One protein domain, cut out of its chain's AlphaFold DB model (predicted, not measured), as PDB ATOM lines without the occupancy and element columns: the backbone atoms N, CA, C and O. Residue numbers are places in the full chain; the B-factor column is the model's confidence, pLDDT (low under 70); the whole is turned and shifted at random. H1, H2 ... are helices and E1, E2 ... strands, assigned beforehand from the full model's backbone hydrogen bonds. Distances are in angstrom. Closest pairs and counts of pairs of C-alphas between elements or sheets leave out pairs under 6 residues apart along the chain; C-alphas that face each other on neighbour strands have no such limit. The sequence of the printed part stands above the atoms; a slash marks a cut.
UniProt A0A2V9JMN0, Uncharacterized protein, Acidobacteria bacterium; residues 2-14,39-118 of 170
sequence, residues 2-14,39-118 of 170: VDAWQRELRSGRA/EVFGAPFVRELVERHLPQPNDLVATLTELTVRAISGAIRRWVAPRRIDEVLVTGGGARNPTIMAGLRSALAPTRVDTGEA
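This is residues 2 to 14 and 39 to 118 of the 170 residues of an uncharacterized protein of Acidobacteria bacterium (UniProt A0A2V9JMN0). One long helix, H3, runs through the middle of the domain; on one side H5 packs between it and a small sheet of two strands, E1 and E2, and on the other H1 and H2 are only loosely joined to it. The printed part has 93 residues, in the order H1 H2 H3 E1 H4 H5 E2; the sheet, E1 beside E2, is parallel and the class is mostly helix. The whole is only just compact, close to loose, with a radius of gyration of the C-alphas of 14.6 A and spans of 41 by 28 by 23 A.

Find C-alpha 2 at (14.080, 115.314, 60.128), where H1, residues 2 to 10, begins. After the cut come H2, residues 43 to 53, 15.6 A long, and H3, residues 57 to 79, 32.9 A. Then read E1, residues 87 to 90, H4, 93 to 96, and H5, 98 to 108, 15.2 A. E2, residues 112 to 115, ends at C-alpha 115, (15.022, 140.888, 64.586).

Look first at Val 69 and Leu 104, the closest C-alphas of H3 and H5, 5.7 A apart: these helices touch at a shallow tilt of 34 degrees, only just short of steep, through residues 65 to 73 of H3 alone. The closest C-alphas of H5 and E2 are Arg 105 and Val 113, 5.6 A apart. E1 and E2 are parallel, with N 88 and O 112 within hydrogen-bond range at 2.8 A; E1, H4, H5 and E2 form a strand-helix-strand unit, two parallel strands joined through helices, with a right-handed crossover. H4 and H5 touch only at the corner, and only just, with 3 pairs of C-alphas within 8 A; the closest are Ala 95 and Met 101, 6.5 A apart. H1 and H3 only just touch, with 3 pairs within 8 A, the closest Val 2 and Leu 67 at 6.6 A. H2 is close to H3 but not clearly touching, Val 50 and Leu 60 being closest at 7.9 A. In H1, H2, H3 and H5 every O i to N i+4 pair is within hydrogen-bond range; H4 is too short for one.

Residues 15 to 38 are not printed, and C-alphas 14 and 39 are 10.6 A apart across the cut. Of the links printed whole, none is long. Residues 78 to 83, of which 78 and 79 belong to H3, stand free. Confidence is under 70 at residues 2 to 14 and 81 to 82.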
ATOM      1  N   VAL A   2      15.022 114.168  60.127       40.66
ATOM      2  CA  VAL A   2      14.080 115.314  60.128       40.66
ATOM      3  C   VAL A   2      12.788 115.061  59.328       40.66
ATOM      4  O   VAL A   2      11.695 115.329  59.823       40.66
ATOM      5  N   ASP A   3      12.872 114.468  58.133       43.03
ATOM      6  CA  ASP A   3      11.685 114.201  57.296       43.03
ATOM      7  C   ASP A   3      10.786 113.070  57.829       43.03
ATOM      8  O   ASP A   3       9.575 113.074  57.607       43.03
ATOM      9  N   ALA A   4      11.351 112.111  58.572       49.72
ATOM     10  CA  ALA A   4      10.571 111.080  59.262       49.72
ATOM     11  C   ALA A   4       9.775 111.692  60.427       49.72
ATOM     12  O   ALA A   4       8.574 111.453  60.543       49.72
ATOM     13  N   TRP A   5      10.405 112.588  61.188       54.47
ATOM     14  CA  TRP A   5       9.763 113.337  62.270       54.47
ATOM     15  C   TRP A   5       8.704 114.323  61.776       54.47
ATOM     16  O   TRP A   5       7.656 114.478  62.395       54.47
ATOM     17  N   GLN A   6       8.897 114.945  60.611       50.56
ATOM     18  CA  GLN A   6       7.840 115.750  60.001       50.56
ATOM     19  C   GLN A   6       6.603 114.926  59.651       50.56
ATOM     20  O   GLN A   6       5.485 115.416  59.808       50.56
ATOM     21  N   ARG A   7       6.777 113.687  59.180       49.88
ATOM     22  CA  ARG A   7       5.649 112.775  58.941       49.88
ATOM     23  C   ARG A   7       4.956 112.406  60.253       49.88
ATOM     24  O   ARG A   7       3.730 112.421  60.297       49.88
ATOM     25  N   GLU A   8       5.710 112.194  61.327       47.12
ATOM     26  CA  GLU A   8       5.198 111.961  62.685       47.12
ATOM     27  C   GLU A   8       4.374 113.150  63.221       47.12
ATOM     28  O   GLU A   8       3.215 112.976  63.603       47.12
ATOM     29  N   LEU A   9       4.912 114.374  63.160       45.19
ATOM     30  CA  LEU A   9       4.229 115.604  63.582       45.19
ATOM     31  C   LEU A   9       2.989 115.897  62.719       45.19
ATOM     32  O   LEU A   9       1.940 116.268  63.244       45.19
ATOM     33  N   ARG A  10       3.065 115.668  61.398       43.94
ATOM     34  CA  ARG A  10       1.922 115.808  60.473       43.94
ATOM     35  C   ARG A  10       0.854 114.730  60.678       43.94
ATOM     36  O   ARG A  10      -0.316 115.011  60.443       43.94
ATOM     37  N   SER A  11       1.229 113.532  61.135       47.00
ATOM     38  CA  SER A  11       0.303 112.428  61.450       47.00
ATOM     39  C   SER A  11      -0.536 112.657  62.717       47.00
ATOM     40  O   SER A  11      -1.346 111.808  63.103       47.00
ATOM     41  N   GLY A  12      -0.323 113.787  63.401       38.44
ATOM     42  CA  GLY A  12      -1.083 114.178  64.579       38.44
ATOM     43  C   GLY A  12      -0.820 113.316  65.813       38.44
ATOM     44  O   GLY A  12      -1.532 113.482  66.792       38.44
ATOM     45  N   ARG A  13       0.173 112.410  65.825       39.84
ATOM     46  CA  ARG A  13       0.519 111.622  67.029       39.84
ATOM     47  C   ARG A  13       0.963 112.500  68.200       39.84
ATOM     48  O   ARG A  13       0.467 112.290  69.299       39.84
ATOM     49  N   ALA A  14       1.743 113.552  67.949       40.38
ATOM     50  CA  ALA A  14       2.081 114.556  68.966       40.38
ATOM     51  C   ALA A  14       0.872 115.415  69.407       40.38
ATOM     52  O   ALA A  14       0.827 115.895  70.532       40.38
ATOM     53  N   GLU A  39       5.453 120.257  78.144       84.75
ATOM     54  CA  GLU A  39       4.682 119.025  78.261       84.75
ATOM     55  C   GLU A  39       4.738 118.164  76.990       84.75
ATOM     56  O   GLU A  39       4.653 116.944  77.092       84.75
ATOM     57  N   VAL A  40       4.952 118.768  75.812       84.31
ATOM     58  CA  VAL A  40       5.125 118.043  74.536       84.31
ATOM     59  C   VAL A  40       6.580 118.064  74.067       84.31
ATOM     60  O   VAL A  40       7.114 117.029  73.685       84.31
ATOM     61  N   PHE A  41       7.242 119.225  74.115       88.38
ATOM     62  CA  PHE A  41       8.596 119.434  73.572       88.38
ATOM     63  C   PHE A  41       9.642 119.710  74.665       88.38
ATOM     64  O   PHE A  41      10.562 120.505  74.481       88.38
ATOM     65  N   GLY A  42       9.482 119.092  75.838       88.38
ATOM     66  CA  GLY A  42      10.419 119.212  76.959       88.38
ATOM     67  C   GLY A  42      11.479 118.111  77.012       88.38
ATOM     68  O   GLY A  42      11.739 117.400  76.043       88.38
ATOM     69  N   ALA A  43      12.073 117.936  78.194       93.25
ATOM     70  CA  ALA A  43      13.103 116.926  78.438       93.25
ATOM     71  C   ALA A  43      12.711 115.488  78.028       93.25
ATOM     72  O   ALA A  43      13.577 114.799  77.487       93.25
ATOM     73  N   PRO A  44      11.455 115.018  78.216       91.94
ATOM     74  CA  PRO A  44      11.060 113.680  77.769       91.94
ATOM     75  C   PRO A  44      11.218 113.479  76.256       91.94
ATOM     76  O   PRO A  44      11.752 112.460  75.833       91.94
ATOM     77  N   PHE A  45      10.836 114.479  75.456       88.44
ATOM     78  CA  PHE A  45      10.963 114.438  73.998       88.44
ATOM     79  C   PHE A  45      12.426 114.330  73.554       88.44
ATOM     80  O   PHE A  45      12.770 113.511  72.705       88.44
ATOM     81  N   VAL A  46      13.312 115.130  74.157       90.69
ATOM     82  CA  VAL A  46      14.747 115.087  73.835       90.69
ATOM     83  C   VAL A  46      15.362 113.754  74.260       90.69
ATOM     84  O   VAL A  46      16.160 113.189  73.516       90.69
ATOM     85  N   ARG A  47      14.975 113.224  75.426       92.06
ATOM     86  CA  ARG A  47      15.462 111.929  75.917       92.06
ATOM     87  C   ARG A  47      15.096 110.799  74.962       92.06
ATOM     88  O   ARG A  47      15.973 110.046  74.560       92.06
ATOM     89  N   GLU A  48      13.837 110.743  74.545       89.19
ATOM     90  CA  GLU A  48      13.364 109.761  73.571       89.19
ATOM     91  C   GLU A  48      14.149 109.844  72.251       89.19
ATOM     92  O   GLU A  48      14.522 108.825  71.670       89.19
ATOM     93  N   LEU A  49      14.441 111.061  71.782       85.56
ATOM     94  CA  LEU A  49      15.221 111.274  70.566       85.56
ATOM     95  C   LEU A  49      16.652 110.733  70.700       85.56
ATOM     96  O   LEU A  49      17.164 110.103  69.771       85.56
ATOM     97  N   VAL A  50      17.283 110.958  71.856       90.81
ATOM     98  CA  VAL A  50      18.623 110.442  72.158       90.81
ATOM     99  C   VAL A  50      18.613 108.918  72.240       90.81
ATOM    100  O   VAL A  50      19.449 108.279  71.611       90.81
ATOM    101  N   GLU A  51      17.645 108.329  72.939       92.25
ATOM    102  CA  GLU A  51      17.533 106.876  73.108       92.25
ATOM    103  C   GLU A  51      17.303 106.145  71.775       92.25
ATOM    104  O   GLU A  51      17.886 105.089  71.540       92.25
ATOM    105  N   ARG A  52      16.488 106.705  70.871       88.00
ATOM    106  CA  ARG A  52      16.164 106.061  69.583       88.00
ATOM    107  C   ARG A  52      17.278 106.142  68.542       88.00
ATOM    108  O   ARG A  52      17.310 105.310  67.634       88.00
ATOM    109  N   HIS A  53      18.104 107.182  68.581       86.25
ATOM    110  CA  HIS A  53      19.008 107.499  67.469       86.25
ATOM    111  C   HIS A  53      20.474 107.642  67.869       86.25
ATOM    112  O   HIS A  53      21.313 107.712  66.976       86.25
ATOM    113  N   LEU A  54      20.776 107.688  69.172       84.19
ATOM    114  CA  LEU A  54      22.118 107.871  69.733       84.19
ATOM    115  C   LEU A  54      22.956 108.935  68.986       84.19
ATOM    116  O   LEU A  54      24.106 108.671  68.626       84.19
ATOM    117  N   PRO A  55      22.393 110.126  68.695       85.94
ATOM    118  CA  PRO A  55      23.098 111.139  67.926       85.94
ATOM    119  C   PRO A  55      24.267 111.712  68.731       85.94
ATOM    120  O   PRO A  55      24.200 111.821  69.959       85.94
ATOM    121  N   GLN A  56      25.310 112.163  68.035       90.88
ATOM    122  CA  GLN A  56      26.329 112.991  68.673       90.88
ATOM    123  C   GLN A  56      25.690 114.300  69.172       90.88
ATOM    124  O   GLN A  56      24.770 114.813  68.526       90.88
ATOM    125  N   PRO A  57      26.161 114.890  70.289       91.00
ATOM    126  CA  PRO A  57      25.548 116.094  70.857       91.00
ATOM    127  C   PRO A  57      25.403 117.257  69.864       91.00
ATOM    128  O   PRO A  57      24.365 117.916  69.826       91.00
ATOM    129  N   ASN A  58      26.406 117.475  69.009       92.12
ATOM    130  CA  ASN A  58      26.359 118.530  67.993       92.12
ATOM    131  C   ASN A  58      25.296 118.250  66.921       92.12
ATOM    132  O   ASN A  58      24.553 119.157  66.541       92.12
ATOM    133  N   ASP A  59      25.165 116.994  66.490       88.31
ATOM    134  CA  ASP A  59      24.160 116.579  65.507       88.31
ATOM    135  C   ASP A  59      22.747 116.693  66.074       88.31
ATOM    136  O   ASP A  59      21.815 117.075  65.363       88.31
ATOM    137  N   LEU A  60      22.580 116.410  67.369       90.38
ATOM    138  CA  LEU A  60      21.322 116.601  68.081       90.38
ATOM    139  C   LEU A  60      20.905 118.077  68.070       90.38
ATOM    140  O   LEU A  60      19.783 118.396  67.671       90.38
ATOM    141  N   VAL A  61      21.806 118.984  68.461       93.56
ATOM    142  CA  VAL A  61      21.533 120.430  68.483       93.56
ATOM    143  C   VAL A  61      21.244 120.956  67.076       93.56
ATOM    144  O   VAL A  61      20.264 121.681  66.888       93.56
ATOM    145  N   ALA A  62      22.034 120.559  66.076       91.38
ATOM    146  CA  ALA A  62      21.807 120.936  64.683       91.38
ATOM    147  C   ALA A  62      20.444 120.435  64.174       91.38
ATOM    148  O   ALA A  62      19.681 121.195  63.578       91.38
ATOM    149  N   THR A  63      20.088 119.186  64.486       89.81
ATOM    150  CA  THR A  63      18.805 118.578  64.104       89.81
ATOM    151  C   THR A  63      17.618 119.300  64.739       89.81
ATOM    152  O   THR A  63      16.639 119.588  64.051       89.81
ATOM    153  N   LEU A  64      17.686 119.622  66.034       93.25
ATOM    154  CA  LEU A  64      16.623 120.347  66.740       93.25
ATOM    155  C   LEU A  64      16.503 121.805  66.268       93.25
ATOM    156  O   LEU A  64      15.397 122.345  66.175       93.25
ATOM    157  N   THR A  65      17.628 122.424  65.909       95.25
ATOM    158  CA  THR A  65      17.664 123.761  65.304       95.25
ATOM    159  C   THR A  65      16.956 123.759  63.949       95.25
ATOM    160  O   THR A  65      16.040 124.551  63.728       95.25
ATOM    161  N   GLU A  66      17.296 122.812  63.072       94.31
ATOM    162  CA  GLU A  66      16.653 122.659  61.762       94.31
ATOM    163  C   GLU A  66      15.164 122.307  61.891       94.31
ATOM    164  O   GLU A  66      14.320 122.849  61.172       94.31
ATOM    165  N   LEU A  67      14.804 121.439  62.844       93.62
ATOM    166  CA  LEU A  67      13.409 121.124  63.148       93.62
ATOM    167  C   LEU A  67      12.623 122.392  63.500       93.62
ATOM    168  O   LEU A  67      11.518 122.582  62.993       93.62
ATOM    169  N   THR A  68      13.207 123.268  64.320       94.88
ATOM    170  CA  THR A  68      12.605 124.545  64.724       94.88
ATOM    171  C   THR A  68      12.386 125.459  63.516       94.88
ATOM    172  O   THR A  68      11.264 125.917  63.287       94.88
ATOM    173  N   VAL A  69      13.416 125.661  62.685       96.88
ATOM    174  CA  VAL A  69      13.339 126.483  61.461       96.88
ATOM    175  C   VAL A  69      12.254 125.967  60.513       96.88
ATOM    176  O   VAL A  69      11.416 126.737  60.027       96.88
ATOM    177  N   ARG A  70      12.222 124.655  60.265       95.06
ATOM    178  CA  ARG A  70      11.224 124.041  59.380       95.06
ATOM    179  C   ARG A  70       9.811 124.084  59.952       95.06
ATOM    180  O   ARG A  70       8.860 124.231  59.183       95.06
ATOM    181  N   ALA A  71       9.652 123.936  61.266       93.25
ATOM    182  CA  ALA A  71       8.349 124.028  61.917       93.25
ATOM    183  C   ALA A  71       7.765 125.441  61.773       93.25
ATOM    184  O   ALA A  71       6.622 125.585  61.331       93.25
ATOM    185  N   ILE A  72       8.567 126.474  62.056       94.50
ATOM    186  CA  ILE A  72       8.166 127.883  61.937       94.50
ATOM    187  C   ILE A  72       7.842 128.231  60.481       94.50
ATOM    188  O   ILE A  72       6.725 128.654  60.176       94.50
ATOM    189  N   SER A  73       8.783 128.010  59.559       94.38
ATOM    190  CA  SER A  73       8.594 128.352  58.141       94.38
ATOM    191  C   SER A  73       7.442 127.572  57.501       94.38
ATOM    192  O   SER A  73       6.647 128.135  56.746       94.38
ATOM    193  N   GLY A  74       7.284 126.292  57.851       92.06
ATOM    194  CA  GLY A  74       6.163 125.466  57.415       92.06
ATOM    195  C   GLY A  74       4.811 125.975  57.921       92.06
ATOM    196  O   GLY A  74       3.838 125.952  57.166       92.06
ATOM    197  N   ALA A  75       4.742 126.461  59.164       89.88
ATOM    198  CA  ALA A  75       3.532 127.059  59.719       89.88
ATOM    199  C   ALA A  75       3.182 128.383  59.025       89.88
ATOM    200  O   ALA A  75       2.038 128.555  58.605       89.88
ATOM    201  N   ILE A  76       4.161 129.272  58.824       91.19
ATOM    202  CA  ILE A  76       3.971 130.543  58.105       91.19
ATOM    203  C   ILE A  76       3.443 130.277  56.690       91.19
ATOM    204  O   ILE A  76       2.401 130.805  56.301       91.19
ATOM    205  N   ARG A  77       4.095 129.383  55.938       88.38
ATOM    206  CA  ARG A  77       3.674 129.017  54.575       88.38
ATOM    207  C   ARG A  77       2.274 128.409  54.525       88.38
ATOM    208  O   ARG A  77       1.524 128.656  53.591       88.38
ATOM    209  N   ARG A  78       1.909 127.593  55.514       86.62
ATOM    210  CA  ARG A  78       0.606 126.918  55.523       86.62
ATOM    211  C   ARG A  78      -0.540 127.851  55.901       86.62
ATOM    212  O   ARG A  78      -1.624 127.721  55.342       86.62
ATOM    213  N   TRP A  79      -0.325 128.725  56.879       84.81
ATOM    214  CA  TRP A  79      -1.417 129.430  57.556       84.81
ATOM    215  C   TRP A  79      -1.444 130.935  57.298       84.81
ATOM    216  O   TRP A  79      -2.490 131.553  57.475       84.81
ATOM    217  N   VAL A  80      -0.322 131.520  56.870       83.56
ATOM    218  CA  VAL A  80      -0.189 132.964  56.623       83.56
ATOM    219  C   VAL A  80      -0.042 133.261  55.132       83.56
ATOM    220  O   VAL A  80      -0.675 134.195  54.646       83.56
ATOM    221  N   ALA A  81       0.696 132.427  54.388       69.31
ATOM    222  CA  ALA A  81       1.037 132.681  52.983       69.31
ATOM    223  C   ALA A  81      -0.103 132.688  51.938       69.31
ATOM    224  O   ALA A  81       0.171 133.110  50.815       69.31
ATOM    225  N   PRO A  82      -1.381 132.350  52.228       68.19
ATOM    226  CA  PRO A  82      -2.472 132.824  51.372       68.19
ATOM    227  C   PRO A  82      -2.507 134.363  51.237       68.19
ATOM    228  O   PRO A  82      -3.184 134.884  50.357       68.19
ATOM    229  N   ARG A  83      -1.787 135.094  52.101       74.69
ATOM    230  CA  ARG A  83      -1.530 136.535  52.028       74.69
ATOM    231  C   ARG A  83      -0.055 136.787  51.715       74.69
ATOM    232  O   ARG A  83       0.813 136.063  52.200       74.69
ATOM    233  N   ARG A  84       0.232 137.841  50.944       83.19
ATOM    234  CA  ARG A  84       1.603 138.332  50.758       83.19
ATOM    235  C   ARG A  84       2.159 138.771  52.117       83.19
ATOM    236  O   ARG A  84       1.485 139.501  52.838       83.19
ATOM    237  N   ILE A  85       3.357 138.300  52.453       90.69
ATOM    238  CA  ILE A  85       4.090 138.694  53.657       90.69
ATOM    239  C   ILE A  85       5.257 139.550  53.191       90.69
ATOM    240  O   ILE A  85       6.074 139.085  52.399       90.69
ATOM    241  N   ASP A  86       5.319 140.792  53.654       90.88
ATOM    242  CA  ASP A  86       6.423 141.690  53.317       90.88
ATOM    243  C   ASP A  86       7.617 141.466  54.256       90.88
ATOM    244  O   ASP A  86       8.768 141.435  53.814       90.88
ATOM    245  N   GLU A  87       7.343 141.217  55.540       92.75
ATOM    246  CA  GLU A  87       8.363 141.046  56.571       92.75
ATOM    247  C   GLU A  87       7.927 140.084  57.688       92.75
ATOM    248  O   GLU A  87       6.746 139.958  58.019       92.75
ATOM    249  N   VAL A  88       8.909 139.410  58.288       93.81
ATOM    250  CA  VAL A  88       8.786 138.603  59.503       93.81
ATOM    251  C   VAL A  88       9.760 139.132  60.552       93.81
ATOM    252  O   VAL A  88      10.973 139.076  60.365       93.81
ATOM    253  N   LEU A  89       9.218 139.591  61.681       92.94
ATOM    254  CA  LEU A  89       9.994 140.101  62.809       92.94
ATOM    255  C   LEU A  89      10.107 139.037  63.905       92.94
ATOM    256  O   LEU A  89       9.115 138.637  64.520       92.94
ATOM    257  N   VAL A  90      11.327 138.564  64.150       92.31
ATOM    258  CA  VAL A  90      11.621 137.511  65.130       92.31
ATOM    259  C   VAL A  90      11.955 138.142  66.477       92.31
ATOM    260  O   VAL A  90      12.829 138.999  66.572       92.31
ATOM    261  N   THR A  91      11.278 137.713  67.540       88.69
ATOM    262  CA  THR A  91      11.485 138.226  68.907       88.69
ATOM    263  C   THR A  91      11.767 137.090  69.893       88.69
ATOM    264  O   THR A  91      11.536 135.919  69.587       88.69
ATOM    265  N   GLY A  92      12.246 137.435  71.093       86.12
ATOM    266  CA  GLY A  92      12.621 136.477  72.138       86.12
ATOM    267  C   GLY A  92      14.012 135.868  71.927       86.12
ATOM    268  O   GLY A  92      14.720 136.203  70.979       86.12
ATOM    269  N   GLY A  93      14.416 134.946  72.809       86.25
ATOM    270  CA  GLY A  93      15.789 134.415  72.832       86.25
ATOM    271  C   GLY A  93      16.251 133.747  71.529       86.25
ATOM    272  O   GLY A  93      17.433 133.807  71.200       86.25
ATOM    273  N   GLY A  94      15.329 133.173  70.748       89.50
ATOM    274  CA  GLY A  94      15.635 132.567  69.447       89.50
ATOM    275  C   GLY A  94      16.133 133.562  68.393       89.50
ATOM    276  O   GLY A  94      16.889 133.165  67.512       89.50
ATOM    277  N   ALA A  95      15.785 134.850  68.514       91.00
ATOM    278  CA  ALA A  95      16.266 135.901  67.615       91.00
ATOM    279  C   ALA A  95      17.786 136.130  67.728       91.00
ATOM    280  O   ALA A  95      18.415 136.563  66.769       91.00
ATOM    281  N   ARG A  96      18.386 135.784  68.878       90.00
ATOM    282  CA  ARG A  96      19.837 135.872  69.120       90.00
ATOM    283  C   ARG A  96      20.614 134.664  68.588       90.00
ATOM    284  O   ARG A  96      21.838 134.656  68.657       90.00
ATOM    285  N   ASN A  97      19.934 133.630  68.083       94.69
ATOM    286  CA  ASN A  97      20.586 132.451  67.521       94.69
ATOM    287  C   ASN A  97      20.845 132.662  66.013       94.69
ATOM    288  O   ASN A  97      19.895 132.602  65.222       94.69
ATOM    289  N   PRO A  98      22.107 132.865  65.584       96.00
ATOM    290  CA  PRO A  98      22.422 133.165  64.189       96.00
ATOM    291  C   PRO A  98      22.060 132.014  63.241       96.00
ATOM    292  O   PRO A  98      21.636 132.264  62.115       96.00
ATOM    293  N   THR A  99      22.148 130.761  63.698       97.44
ATOM    294  CA  THR A  99      21.794 129.578  62.902       97.44
ATOM    295  C   THR A  99      20.291 129.519  62.632       97.44
ATOM    296  O   THR A  99      19.881 129.265  61.500       97.44
ATOM    297  N   ILE A 100      19.458 129.817  63.638       97.19
ATOM    298  CA  ILE A 100      18.000 129.910  63.454       97.19
ATOM    299  C   ILE A 100      17.663 131.059  62.501       97.19
ATOM    300  O   ILE A 100      16.897 130.861  61.558       97.19
ATOM    301  N   MET A 101      18.245 132.244  62.708       97.38
ATOM    302  CA  MET A 101      17.974 133.417  61.870       97.38
ATOM    303  C   MET A 101      18.377 133.188  60.408       97.38
ATOM    304  O   MET A 101      17.594 133.489  59.505       97.38
ATOM    305  N   ALA A 102      19.552 132.603  60.158       98.00
ATOM    306  CA  ALA A 102      20.000 132.244  58.813       98.00
ATOM    307  C   ALA A 102      19.076 131.200  58.161       98.00
ATOM    308  O   ALA A 102      18.671 131.364  57.007       98.00
ATOM    309  N   GLY A 103      18.678 130.170  58.915       97.88
ATOM    310  CA  GLY A 103      17.738 129.154  58.448       97.88
ATOM    311  C   GLY A 103      16.374 129.739  58.074       97.88
ATOM    312  O   GLY A 103      15.838 129.422  57.013       97.88
ATOM    313  N   LEU A 104      15.828 130.642  58.895       97.62
ATOM    314  CA  LEU A 104      14.556 131.315  58.615       97.62
ATOM    315  C   LEU A 104      14.644 132.240  57.396       97.62
ATOM    316  O   LEU A 104      13.747 132.196  56.557       97.62
ATOM    317  N   ARG A 105      15.721 133.027  57.259       97.56
ATOM    318  CA  ARG A 105      15.966 133.882  56.080       97.56
ATOM    319  C   ARG A 105      15.973 133.065  54.792       97.56
ATOM    320  O   ARG A 105      15.276 133.410  53.843       97.56
ATOM    321  N   SER A 106      16.698 131.948  54.787       97.62
ATOM    322  CA  SER A 106      16.743 131.031  53.643       97.62
ATOM    323  C   SER A 106      15.372 130.403  53.363       97.62
ATOM    324  O   SER A 106      14.878 130.424  52.236       97.62
ATOM    325  N   ALA A 107      14.695 129.905  54.402       96.12
ATOM    326  CA  ALA A 107      13.415 129.219  54.260       96.12
ATOM    327  C   ALA A 107      12.236 130.148  53.918       96.12
ATOM    328  O   ALA A 107      11.194 129.661  53.483       96.12
ATOM    329  N   LEU A 108      12.336 131.460  54.123       95.06
ATOM    330  CA  LEU A 108      11.233 132.402  53.884       95.06
ATOM    331  C   LEU A 108      11.477 133.356  52.712       95.06
ATOM    332  O   LEU A 108      10.566 134.111  52.367       95.06
ATOM    333  N   ALA A 109      12.644 133.286  52.064       93.75
ATOM    334  CA  ALA A 109      12.954 134.085  50.884       93.75
ATOM    335  C   ALA A 109      11.834 133.994  49.816       93.75
ATOM    336  O   ALA A 109      11.311 132.902  49.570       93.75
ATOM    337  N   PRO A 110      11.446 135.123  49.186       93.19
ATOM    338  CA  PRO A 110      12.068 136.453  49.270       93.19
ATOM    339  C   PRO A 110      11.571 137.340  50.432       93.19
ATOM    340  O   PRO A 110      11.910 138.518  50.475       93.19
ATOM    341  N   THR A 111      10.767 136.813  51.360       94.44
ATOM    342  CA  THR A 111      10.256 137.580  52.511       94.44
ATOM    343  C   THR A 111      11.410 138.081  53.376       94.44
ATOM    344  O   THR A 111      12.311 137.309  53.715       94.44
ATOM    345  N   ARG A 112      11.370 139.355  53.775       94.75
ATOM    346  CA  ARG A 112      12.362 139.927  54.690       94.75
ATOM    347  C   ARG A 112      12.211 139.305  56.081       94.75
ATOM    348  O   ARG A 112      11.098 139.180  56.578       94.75
ATOM    349  N   VAL A 113      13.317 138.905  56.709       95.56
ATOM    350  CA  VAL A 113      13.314 138.339  58.070       95.56
ATOM    351  C   VAL A 113      14.343 139.062  58.928       95.56
ATOM    352  O   VAL A 113      15.548 138.875  58.735       95.56
ATOM    353  N   ASP A 114      13.879 139.828  59.909       92.88
ATOM    354  CA  ASP A 114      14.721 140.630  60.800       92.88
ATOM    355  C   ASP A 114      14.395 140.407  62.276       92.88
ATOM    356  O   ASP A 114      13.403 139.768  62.635       92.88
ATOM    357  N   THR A 115      15.286 140.880  63.148       90.44
ATOM    358  CA  THR A 115      15.022 140.888  64.586       90.44
ATOM    359  C   THR A 115      13.988 141.968  64.895       90.44
ATOM    360  O   THR A 115      13.987 143.056  64.321       90.44
ATOM    361  N   GLY A 116      13.099 141.684  65.841       84.12
ATOM    362  CA  GLY A 116      12.143 142.669  66.336       84.12
ATOM    363  C   GLY A 116      12.776 143.754  67.211       84.12
ATOM    364  O   GLY A 116      12.051 144.619  67.680       84.12
ATOM    365  N   GLU A 117      14.099 143.749  67.415       76.81
ATOM    366  CA  GLU A 117      14.829 144.858  68.057       76.81
ATOM    367  C   GLU A 117      14.621 146.172  67.290       76.81
ATOM    368  O   GLU A 117      14.553 147.239  67.895       76.81
ATOM    369  N   ALA A 118      14.399 146.088  65.972       70.19
ATOM    370  CA  ALA A 118      14.025 147.224  65.134       70.19
ATOM    371  C   ALA A 118      12.715 147.916  65.568       70.19
ATOM    372  O   ALA A 118      12.471 149.054  65.177       70.19
TER     373      ALA A 118